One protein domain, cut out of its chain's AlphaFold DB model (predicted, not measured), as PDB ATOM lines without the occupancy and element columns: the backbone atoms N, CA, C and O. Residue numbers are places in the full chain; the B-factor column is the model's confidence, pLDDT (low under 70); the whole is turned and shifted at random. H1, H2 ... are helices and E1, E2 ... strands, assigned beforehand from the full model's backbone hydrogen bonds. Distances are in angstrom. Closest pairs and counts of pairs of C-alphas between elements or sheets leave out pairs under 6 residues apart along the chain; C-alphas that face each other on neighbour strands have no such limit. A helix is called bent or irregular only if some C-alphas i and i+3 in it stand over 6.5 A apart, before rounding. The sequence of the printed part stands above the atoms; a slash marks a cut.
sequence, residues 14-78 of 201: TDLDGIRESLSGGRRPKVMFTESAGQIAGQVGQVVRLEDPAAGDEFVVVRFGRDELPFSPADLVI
ATOM      1  N   THR A  14      27.912 -39.551 -66.495       83.50
ATOM      2  CA  THR A  14      27.747 -39.933 -67.909       83.50
ATOM      3  C   THR A  14      27.058 -38.854 -68.758       83.50
ATOM      4  O   THR A  14      27.331 -38.737 -69.953       83.50
ATOM      5  N   ASP A  15      26.179 -38.041 -68.161       86.75
ATOM      6  CA  ASP A  15      25.553 -36.904 -68.847       86.75
ATOM      7  C   ASP A  15      26.573 -35.774 -69.061       86.75
ATOM      8  O   ASP A  15      26.604 -35.157 -70.128       86.75
ATOM      9  N   LEU A  16      27.440 -35.534 -68.069       87.31
ATOM     10  CA  LEU A  16      28.534 -34.564 -68.155       87.31
ATOM     11  C   LEU A  16      29.569 -34.966 -69.215       87.31
ATOM     12  O   LEU A  16      30.012 -34.099 -69.966       87.31
ATOM     13  N   ASP A  17      29.891 -36.255 -69.349       87.81
ATOM     14  CA  ASP A  17      30.770 -36.759 -70.415       87.81
ATOM     15  C   ASP A  17      30.194 -36.471 -71.813       87.81
ATOM     16  O   ASP A  17      30.880 -35.907 -72.669       87.81
ATOM     17  N   GLY A  18      28.902 -36.748 -72.040       86.25
ATOM     18  CA  GLY A  18      28.227 -36.433 -73.308       86.25
ATOM     19  C   GLY A  18      28.094 -34.927 -73.583       86.25
ATOM     20  O   GLY A  18      28.145 -34.480 -74.736       86.25
ATOM     21  N   ILE A  19      27.963 -34.109 -72.532       89.06
ATOM     22  CA  ILE A  19      28.015 -32.641 -72.619       89.06
ATOM     23  C   ILE A  19      29.431 -32.175 -72.999       89.06
ATOM     24  O   ILE A  19      29.571 -31.307 -73.862       89.06
ATOM     25  N   ARG A  20      30.476 -32.776 -72.418       86.94
ATOM     26  CA  ARG A  20      31.889 -32.489 -72.707       86.94
ATOM     27  C   ARG A  20      32.265 -32.855 -74.143       86.94
ATOM     28  O   ARG A  20      32.912 -32.051 -74.811       86.94
ATOM     29  N   GLU A  21      31.820 -34.010 -74.635       87.62
ATOM     30  CA  GLU A  21      31.987 -34.432 -76.034       87.62
ATOM     31  C   GLU A  21      31.244 -33.494 -76.998       87.62
ATOM     32  O   GLU A  21      31.772 -33.083 -78.032       87.62
ATOM     33  N   SER A  22      30.030 -33.066 -76.634       83.69
ATOM     34  CA  SER A  22      29.291 -32.077 -77.425       83.69
ATOM     35  C   SER A  22      30.058 -30.752 -77.531       83.69
ATOM     36  O   SER A  22      30.154 -30.187 -78.624       83.69
ATOM     37  N   LEU A  23      30.640 -30.281 -76.421       90.06
ATOM     38  CA  LEU A  23      31.412 -29.038 -76.347       90.06
ATOM     39  C   LEU A  23      32.753 -29.115 -77.083       90.06
ATOM     40  O   LEU A  23      33.117 -28.146 -77.751       90.06
ATOM     41  N   SER A  24      33.462 -30.249 -77.032       85.38
ATOM     42  CA  SER A  24      34.672 -30.454 -77.843       85.38
ATOM     43  C   SER A  24      34.345 -30.511 -79.340       85.38
ATOM     44  O   SER A  24      35.095 -29.977 -80.152       85.38
ATOM     45  N   GLY A  25      33.164 -31.024 -79.704       87.25
ATOM     46  CA  GLY A  25      32.567 -30.899 -81.038       87.25
ATOM     47  C   GLY A  25      32.010 -29.505 -81.383       87.25
ATOM     48  O   GLY A  25      31.312 -29.363 -82.391       87.25
ATOM     49  N   GLY A  26      32.250 -28.480 -80.556       86.38
ATOM     50  CA  GLY A  26      31.801 -27.097 -80.768       86.38
ATOM     51  C   GLY A  26      30.293 -26.865 -80.600       86.38
ATOM     52  O   GLY A  26      29.800 -25.770 -80.879       86.38
ATOM     53  N   ARG A  27      29.533 -27.872 -80.153       85.06
ATOM     54  CA  ARG A  27      28.088 -27.777 -79.916       85.06
ATOM     55  C   ARG A  27      27.832 -27.399 -78.463       85.06
ATOM     56  O   ARG A  27      28.391 -27.988 -77.551       85.06
ATOM     57  N   ARG A  28      26.938 -26.436 -78.242       88.62
ATOM     58  CA  ARG A  28      26.508 -26.011 -76.902       88.62
ATOM     59  C   ARG A  28      25.222 -26.755 -76.520       88.62
ATOM     60  O   ARG A  28      24.154 -26.350 -76.992       88.62
ATOM     61  N   PRO A  29      25.286 -27.868 -75.762       88.88
ATOM     62  CA  PRO A  29      24.093 -28.615 -75.381       88.88
ATOM     63  C   PRO A  29      23.191 -27.760 -74.486       88.88
ATOM     64  O   PRO A  29      23.657 -26.913 -73.720       88.88
ATOM     65  N   LYS A  30      21.879 -27.972 -74.611       89.56
ATOM     66  CA  LYS A  30      20.877 -27.288 -73.792       89.56
ATOM     67  C   LYS A  30      20.627 -28.079 -72.514       89.56
ATOM     68  O   LYS A  30      20.384 -29.281 -72.587       89.56
ATOM     69  N   VAL A  31      20.630 -27.384 -71.387       91.38
ATOM     70  CA  VAL A  31      20.321 -27.918 -70.054       91.38
ATOM     71  C   VAL A  31      19.177 -27.111 -69.450       91.38
ATOM     72  O   VAL A  31      19.030 -25.925 -69.746       91.38
ATOM     73  N   MET A  32      18.339 -27.757 -68.652       91.25
ATOM     74  CA  MET A  32      17.251 -27.124 -67.916       91.25
ATOM     75  C   MET A  32      17.681 -26.942 -66.463       91.25
ATOM     76  O   MET A  32      18.292 -27.839 -65.889       91.25
ATOM     77  N   PHE A  33      17.366 -25.794 -65.878       90.12
ATOM     78  CA  PHE A  33      17.638 -25.523 -64.469       90.12
ATOM     79  C   PHE A  33      16.549 -26.147 -63.588       90.12
ATOM     80  O   PHE A  33      15.361 -26.066 -63.911       90.12
ATOM     81  N   THR A  34      16.938 -26.773 -62.482       88.62
ATOM     82  CA  THR A  34      16.019 -27.359 -61.491       88.62
ATOM     83  C   THR A  34      15.603 -26.309 -60.450       88.62
ATOM     84  O   THR A  34      16.096 -25.182 -60.474       88.62
ATOM     85  N   GLU A  35      14.699 -26.645 -59.521       83.94
ATOM     86  CA  GLU A  35      14.332 -25.735 -58.416       83.94
ATOM     87  C   GLU A  35      15.525 -25.365 -57.517       83.94
ATOM     88  O   GLU A  35      15.543 -24.274 -56.947       83.94
ATOM     89  N   SER A  36      16.559 -26.213 -57.453       77.38
ATOM     90  CA  SER A  36      17.802 -25.941 -56.719       77.38
ATOM     91  C   SER A  36      18.569 -24.728 -57.267       77.38
ATOM     92  O   SER A  36      19.185 -24.000 -56.495       77.38
ATOM     93  N   ALA A  37      18.440 -24.427 -58.567       77.19
ATOM     94  CA  ALA A  37      19.040 -23.251 -59.205       77.19
ATOM     95  C   ALA A  37      18.384 -21.908 -58.798       77.19
ATOM     96  O   ALA A  37      18.757 -20.843 -59.300       77.19
ATOM     97  N   GLY A  38      17.362 -21.926 -57.934       80.69
ATOM     98  CA  GLY A  38      16.696 -20.726 -57.438       80.69
ATOM     99  C   GLY A  38      15.890 -19.995 -58.516       80.69
ATOM    100  O   GLY A  38      14.997 -20.564 -59.138       80.69
ATOM    101  N   GLN A  39      16.167 -18.703 -58.731       83.25
ATOM    102  CA  GLN A  39      15.314 -17.818 -59.548       83.25
ATOM    103  C   GLN A  39      15.211 -18.207 -61.034       83.25
ATOM    104  O   GLN A  39      14.285 -17.767 -61.714       83.25
ATOM    105  N   ILE A  40      16.146 -19.012 -61.542       81.44
ATOM    106  CA  ILE A  40      16.162 -19.470 -62.940       81.44
ATOM    107  C   ILE A  40      15.575 -20.877 -63.126       81.44
ATOM    108  O   ILE A  40      15.619 -21.410 -64.234       81.44
ATOM    109  N   ALA A  41      15.014 -21.479 -62.073       84.12
ATOM    110  CA  ALA A  41      14.363 -22.784 -62.130       84.12
ATOM    111  C   ALA A  41      13.358 -22.896 -63.293       84.12
ATOM    112  O   ALA A  41      12.591 -21.976 -63.582       84.12
ATOM    113  N   GLY A  42      13.377 -24.034 -63.991       83.50
ATOM    114  CA  GLY A  42      12.544 -24.297 -65.166       83.50
ATOM    115  C   GLY A  42      12.987 -23.591 -66.456       83.50
ATOM    116  O   GLY A  42      12.470 -23.918 -67.527       83.50
ATOM    117  N   GLN A  43      13.950 -22.662 -66.409       84.69
ATOM    118  CA  GLN A  43      14.525 -22.073 -67.621       84.69
ATOM    119  C   GLN A  43      15.468 -23.059 -68.330       84.69
ATOM    120  O   GLN A  43      15.896 -24.069 -67.768       84.69
ATOM    121  N   VAL A  44      15.810 -22.760 -69.586       89.12
ATOM    122  CA  VAL A  44      16.741 -23.560 -70.395       89.12
ATOM    123  C   VAL A  44      17.954 -22.719 -70.771       89.12
ATOM    124  O   VAL A  44      17.838 -21.739 -71.510       89.12
ATOM    125  N   GLY A  45      19.120 -23.135 -70.290       90.31
ATOM    126  CA  GLY A  45      20.416 -22.563 -70.626       90.31
ATOM    127  C   GLY A  45      21.176 -23.388 -71.671       90.31
ATOM    128  O   GLY A  45      20.762 -24.475 -72.079       90.31
ATOM    129  N   GLN A  46      22.306 -22.856 -72.125       92.31
ATOM    130  CA  GLN A  46      23.259 -23.533 -73.006       92.31
ATOM    131  C   GLN A  46      24.584 -23.680 -72.272       92.31
ATOM    132  O   GLN A  46      25.152 -22.665 -71.873       92.31
ATOM    133  N   VAL A  47      25.111 -24.895 -72.128       92.19
ATOM    134  CA  VAL A  47      26.461 -25.055 -71.568       92.19
ATOM    135  C   VAL A  47      27.458 -24.418 -72.539       92.19
ATOM    136  O   VAL A  47      27.389 -24.646 -73.749       92.19
ATOM    137  N   VAL A  48      28.346 -23.571 -72.022       91.75
ATOM    138  CA  VAL A  48      29.392 -22.877 -72.798       91.75
ATOM    139  C   VAL A  48      30.768 -23.450 -72.493       91.75
ATOM    140  O   VAL A  48      31.609 -23.526 -73.390       91.75
ATOM    141  N   ARG A  49      30.988 -23.862 -71.243       89.00
ATOM    142  CA  ARG A  49      32.243 -24.415 -70.742       89.00
ATOM    143  C   ARG A  49      31.950 -25.340 -69.557       89.00
ATOM    144  O   ARG A  49      30.998 -25.110 -68.819       89.00
ATOM    145  N   LEU A  50      32.782 -26.361 -69.384       89.62
ATOM    146  CA  LEU A  50      32.983 -27.017 -68.093       89.62
ATOM    147  C   LEU A  50      34.338 -26.545 -67.568       89.62
ATOM    148  O   LEU A  50      35.318 -26.560 -68.318       89.62
ATOM    149  N   GLU A  51      34.369 -26.081 -66.328       88.19
ATOM    150  CA  GLU A  51      35.595 -25.782 -65.591       88.19
ATOM    151  C   GLU A  51      36.043 -27.028 -64.809       88.19
ATOM    152  O   GLU A  51      35.562 -28.134 -65.072       88.19
ATOM    153  N   ASP A  52      37.028 -26.884 -63.926       78.25
ATOM    154  CA  ASP A  52      37.610 -28.019 -63.210       78.25
ATOM    155  C   ASP A  52      36.700 -28.470 -62.047       78.25
ATOM    156  O   ASP A  52      36.526 -27.700 -61.099       78.25
ATOM    157  N   PRO A  53      36.146 -29.701 -62.056       80.19
ATOM    158  CA  PRO A  53      35.346 -30.212 -60.942       80.19
ATOM    159  C   PRO A  53      36.156 -30.413 -59.649       80.19
ATOM    160  O   PRO A  53      35.561 -30.603 -58.592       80.19
ATOM    161  N   ALA A  54      37.494 -30.366 -59.691       73.31
ATOM    162  CA  ALA A  54      38.320 -30.354 -58.483       73.31
ATOM    163  C   ALA A  54      38.362 -28.977 -57.787       73.31
ATOM    164  O   ALA A  54      38.748 -28.900 -56.621       73.31
ATOM    165  N   ALA A  55      37.966 -27.895 -58.470       73.88
ATOM    166  CA  ALA A  55      37.938 -26.545 -57.899       73.88
ATOM    167  C   ALA A  55      36.686 -26.271 -57.039       73.88
ATOM    168  O   ALA A  55      36.700 -25.355 -56.216       73.88
ATOM    169  N   GLY A  56      35.622 -27.057 -57.217       77.94
ATOM    170  CA  GLY A  56      34.363 -26.959 -56.478       77.94
ATOM    171  C   GLY A  56      33.195 -27.564 -57.256       77.94
ATOM    172  O   GLY A  56      33.343 -27.951 -58.414       77.94
ATOM    173  N   ASP A  57      32.017 -27.620 -56.632       79.88
ATOM    174  CA  ASP A  57      30.817 -28.202 -57.245       79.88
ATOM    175  C   ASP A  57      30.236 -27.340 -58.387       79.88
ATOM    176  O   ASP A  57      29.627 -27.873 -59.311       79.88
ATOM    177  N   GLU A  58      30.467 -26.022 -58.379       89.31
ATOM    178  CA  GLU A  58      29.937 -25.044 -59.347       89.31
ATOM    179  C   GLU A  58      30.783 -24.932 -60.637       89.31
ATOM    180  O   GLU A  58      31.197 -23.849 -61.044       89.31
ATOM    181  N   PHE A  59      31.078 -26.048 -61.310       90.69
ATOM    182  CA  PHE A  59      31.982 -26.064 -62.477       90.69
ATOM    183  C   PHE A  59      31.281 -26.021 -63.850       90.69
ATOM    184  O   PHE A  59      31.953 -25.997 -64.887       90.69
ATOM    185  N   VAL A  60      29.944 -26.023 -63.925       90.88
ATOM    186  CA  VAL A  60      29.218 -26.022 -65.210       90.88
ATOM    187  C   VAL A  60      28.834 -24.594 -65.601       90.88
ATOM    188  O   VAL A  60      27.868 -24.041 -65.085       90.88
ATOM    189  N   VAL A  61      29.554 -23.985 -66.547       92.25
ATOM    190  CA  VAL A  61      29.262 -22.616 -67.007       92.25
ATOM    191  C   VAL A  61      28.150 -22.648 -68.048       92.25
ATOM    192  O   VAL A  61      28.333 -23.101 -69.188       92.25
ATOM    193  N   VAL A  62      26.987 -22.127 -67.664       93.38
ATOM    194  CA  VAL A  62      25.780 -22.102 -68.489       93.38
ATOM    195  C   VAL A  62      25.440 -20.665 -68.874       93.38
ATOM    196  O   VAL A  62      25.319 -19.780 -68.030       93.38
ATOM    197  N   ARG A  63      25.230 -20.439 -70.175       92.62
ATOM    198  CA  ARG A  63      24.659 -19.197 -70.695       92.62
ATOM    199  C   ARG A  63      23.141 -19.272 -70.698       92.62
ATOM    200  O   ARG A  63      22.577 -20.089 -71.432       92.62
ATOM    201  N   PHE A  64      22.485 -18.370 -69.980       87.00
ATOM    202  CA  PHE A  64      21.047 -18.131 -70.092       87.00
ATOM    203  C   PHE A  64      20.804 -16.662 -70.455       87.00
ATOM    204  O   PHE A  64      21.421 -15.757 -69.907       87.00
ATOM    205  N   GLY A  65      19.947 -16.406 -71.447       86.44
ATOM    206  CA  GLY A  65      19.738 -15.049 -71.960       86.44
ATOM    207  C   GLY A  65      21.042 -14.390 -72.437       86.44
ATOM    208  O   GLY A  65      21.555 -14.727 -73.508       86.44
ATOM    209  N   ARG A  66      21.545 -13.428 -71.654       85.31
ATOM    210  CA  ARG A  66      22.781 -12.666 -71.912       85.31
ATOM    211  C   ARG A  66      23.895 -12.951 -70.903       85.31
ATOM    212  O   ARG A  66      25.004 -12.462 -71.105       85.31
ATOM    213  N   ASP A  67      23.600 -13.723 -69.868       88.88
ATOM    214  CA  ASP A  67      24.449 -13.931 -68.705       88.88
ATOM    215  C   ASP A  67      25.119 -15.305 -68.804       88.88
ATOM    216  O   ASP A  67      24.507 -16.276 -69.259       88.88
ATOM    217  N   GLU A  68      26.393 -15.384 -68.421       91.38
ATOM    218  CA  GLU A  68      27.154 -16.633 -68.322       91.38
ATOM    219  C   GLU A  68      27.547 -16.807 -66.853       91.38
ATOM    220  O   GLU A  68      28.267 -15.974 -66.302       91.38
ATOM    221  N   LEU A  69      27.017 -17.849 -66.211       90.88
ATOM    222  CA  LEU A  69      27.158 -18.092 -64.774       90.88
ATOM    223  C   LEU A  69      27.551 -19.563 -64.528       90.88
ATOM    224  O   LEU A  69      27.087 -20.442 -65.265       90.88
ATOM    225  N   PRO A  70      28.421 -19.838 -63.539       91.56
ATOM    226  CA  PRO A  70      28.708 -21.192 -63.081       91.56
ATOM    227  C   PRO A  70      27.520 -21.756 -62.288       91.56
ATOM    228  O   PRO A  70      26.850 -21.023 -61.564       91.56
ATOM    229  N   PHE A  71      27.268 -23.054 -62.437       90.38
ATOM    230  CA  PHE A  71      26.231 -23.802 -61.725       90.38
ATOM    231  C   PHE A  71      26.735 -25.184 -61.328       90.38
ATOM    232  O   PHE A  71      27.591 -25.766 -62.008       90.38
ATOM    233  N   SER A  72      26.151 -25.740 -60.268       89.69
ATOM    234  CA  SER A  72      26.406 -27.124 -59.880       89.69
ATOM    235  C   SER A  72      25.725 -28.091 -60.854       89.69
ATOM    236  O   SER A  72      24.612 -27.823 -61.318       89.69
ATOM    237  N   PRO A  73      26.297 -29.279 -61.124       89.31
ATOM    238  CA  PRO A  73      25.621 -30.304 -61.923       89.31
ATOM    239  C   PRO A  73      24.320 -30.798 -61.262       89.31
ATOM    240  O   PRO A  73      23.423 -31.269 -61.957       89.31
ATOM    241  N   ALA A  74      24.187 -30.646 -59.938       89.06
ATOM    242  CA  ALA A  74      22.966 -30.929 -59.180       89.06
ATOM    243  C   ALA A  74      21.792 -29.980 -59.516       89.06
ATOM    244  O   ALA A  74      20.631 -30.388 -59.444       89.06
ATOM    245  N   ASP A  75      22.092 -28.745 -59.929       89.06
ATOM    246  CA  ASP A  75      21.115 -27.688 -60.234       89.06
ATOM    247  C   ASP A  75      20.614 -27.746 -61.687       89.06
ATOM    248  O   ASP A  75      19.767 -26.958 -62.116       89.06
ATOM    249  N   LEU A  76      21.147 -28.690 -62.463       90.44
ATOM    250  CA  LEU A  76      20.938 -28.835 -63.895       90.44
ATOM    251  C   LEU A  76      20.369 -30.215 -64.209       90.44
ATOM    252  O   LEU A  76      20.747 -31.210 -63.604       90.44
ATOM    253  N   VAL A  77      19.506 -30.302 -65.214       91.56
ATOM    254  CA  VAL A  77      18.994 -31.568 -65.747       91.56
ATOM    255  C   VAL A  77      18.986 -31.518 -67.274       91.56
ATOM    256  O   VAL A  77      18.789 -30.457 -67.874       91.56
ATOM    257  N   ILE A  78      19.192 -32.656 -67.943       85.88
ATOM    258  CA  ILE A  78      18.939 -32.727 -69.387       85.88
ATOM    259  C   ILE A  78      17.420 -32.594 -69.591       85.88
ATOM    260  O   ILE A  78      16.675 -33.424 -69.067       85.88
TER     261      ILE A  78
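AT A GLANCE: This is residues 14 to 78 of the 201 residues of an uncharacterized protein of Actinobacteria bacterium 13_1_20CM_3_71_11 (UniProt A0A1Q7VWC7). A strongly twisted, curled sheet of four strands makes the core, and helix H1 packs across E2 at one end of the longest axis while the small, irregular helix H2 sits at the other end, between E1 and E2 in the chain. The curl is only partial, and E1 and E4 stay apart; after E4 the chain folds back, with residues 76 to 77 pairing beside E1. The printed part has 65 residues with two named helices and four named strands, in the order H1 E1 H2 E2 E3 E4; the sheet runs E1 - E2 - E3 - E4, antiparallel throughout, and the class is mixed. The whole is compact, with a radius of gyration of the C-alphas of 10.8 A and spans of 30 by 24 by 21 A.

HOW THE PARTS SIT: E2, residues 44 to 50, and E3, residues 60 to 64, form a hairpin at 141 degrees, with N 46 and O 63 2.9 A apart, within hydrogen-bond range. E3 and E4, residues 67 to 71, form another hairpin at 148 degrees, with N 62 and O 69 at 2.9 A. E2, E3 and E4 are a meander, each strand the antiparallel neighbour of the one before. E1, residues 30 to 33, is antiparallel to E2 at 110 degrees, with N 45 and O 31 at 2.8 A. The pairing is staggered: E2 pairs with E1 over residues 44 to 46 and with E3 over 46 to 50. E1 and E4 are edge strands. Residues 76 to 77 pair antiparallel with residues 32 to 33 of E1. H1, residues 14 to 24, is on the sheet at a height over the sheet of 9.0 A. It lies over E2, and only just not over E3, on which 2 of its C-alphas fall. It runs across the strands, at 70 degrees to E2 on the local plane. The closest C-alphas of H1 and E2, those of Arg 20 and Leu 50, are 7.2 A apart. H2, residues 35 to 40, is only just on the sheet, with 5 pairs of C-alphas within 10 A, and only grazes it with residues 37 to 40. The closest C-alphas of H2 and E1, those of Ile 40 and Phe 33, are 6.4 A apart. H1 and H2 are apart. In H1 every O i to N i+4 pair is within hydrogen-bond range; in H2 0 of 2 are, and 1 of 3 O i to N i+3 pairs.

IN THESE COORDINATES: E2 is 16.8 A long from first to last C-alpha, E3 12.4 A and E4 12.2 A; C-alpha 71 ends E4 at (26.231, -23.802, -61.725). H1 is 15.4 A long and begins at C-alpha 14, (27.747, -39.933, -67.909). H2 is irregular: C-alphas 36 and 39 are 9.0 A apart.

THE WHOLE: The C-alphas farthest apart are those of Gly 25 and Gln 39, at 30.5 A. The printed part has no cut and no long link; the link from E2 to E3, 9 residues, is short and the others are tight. The mean pLDDT of the printed part is 86.9, and no printed residue is under 70.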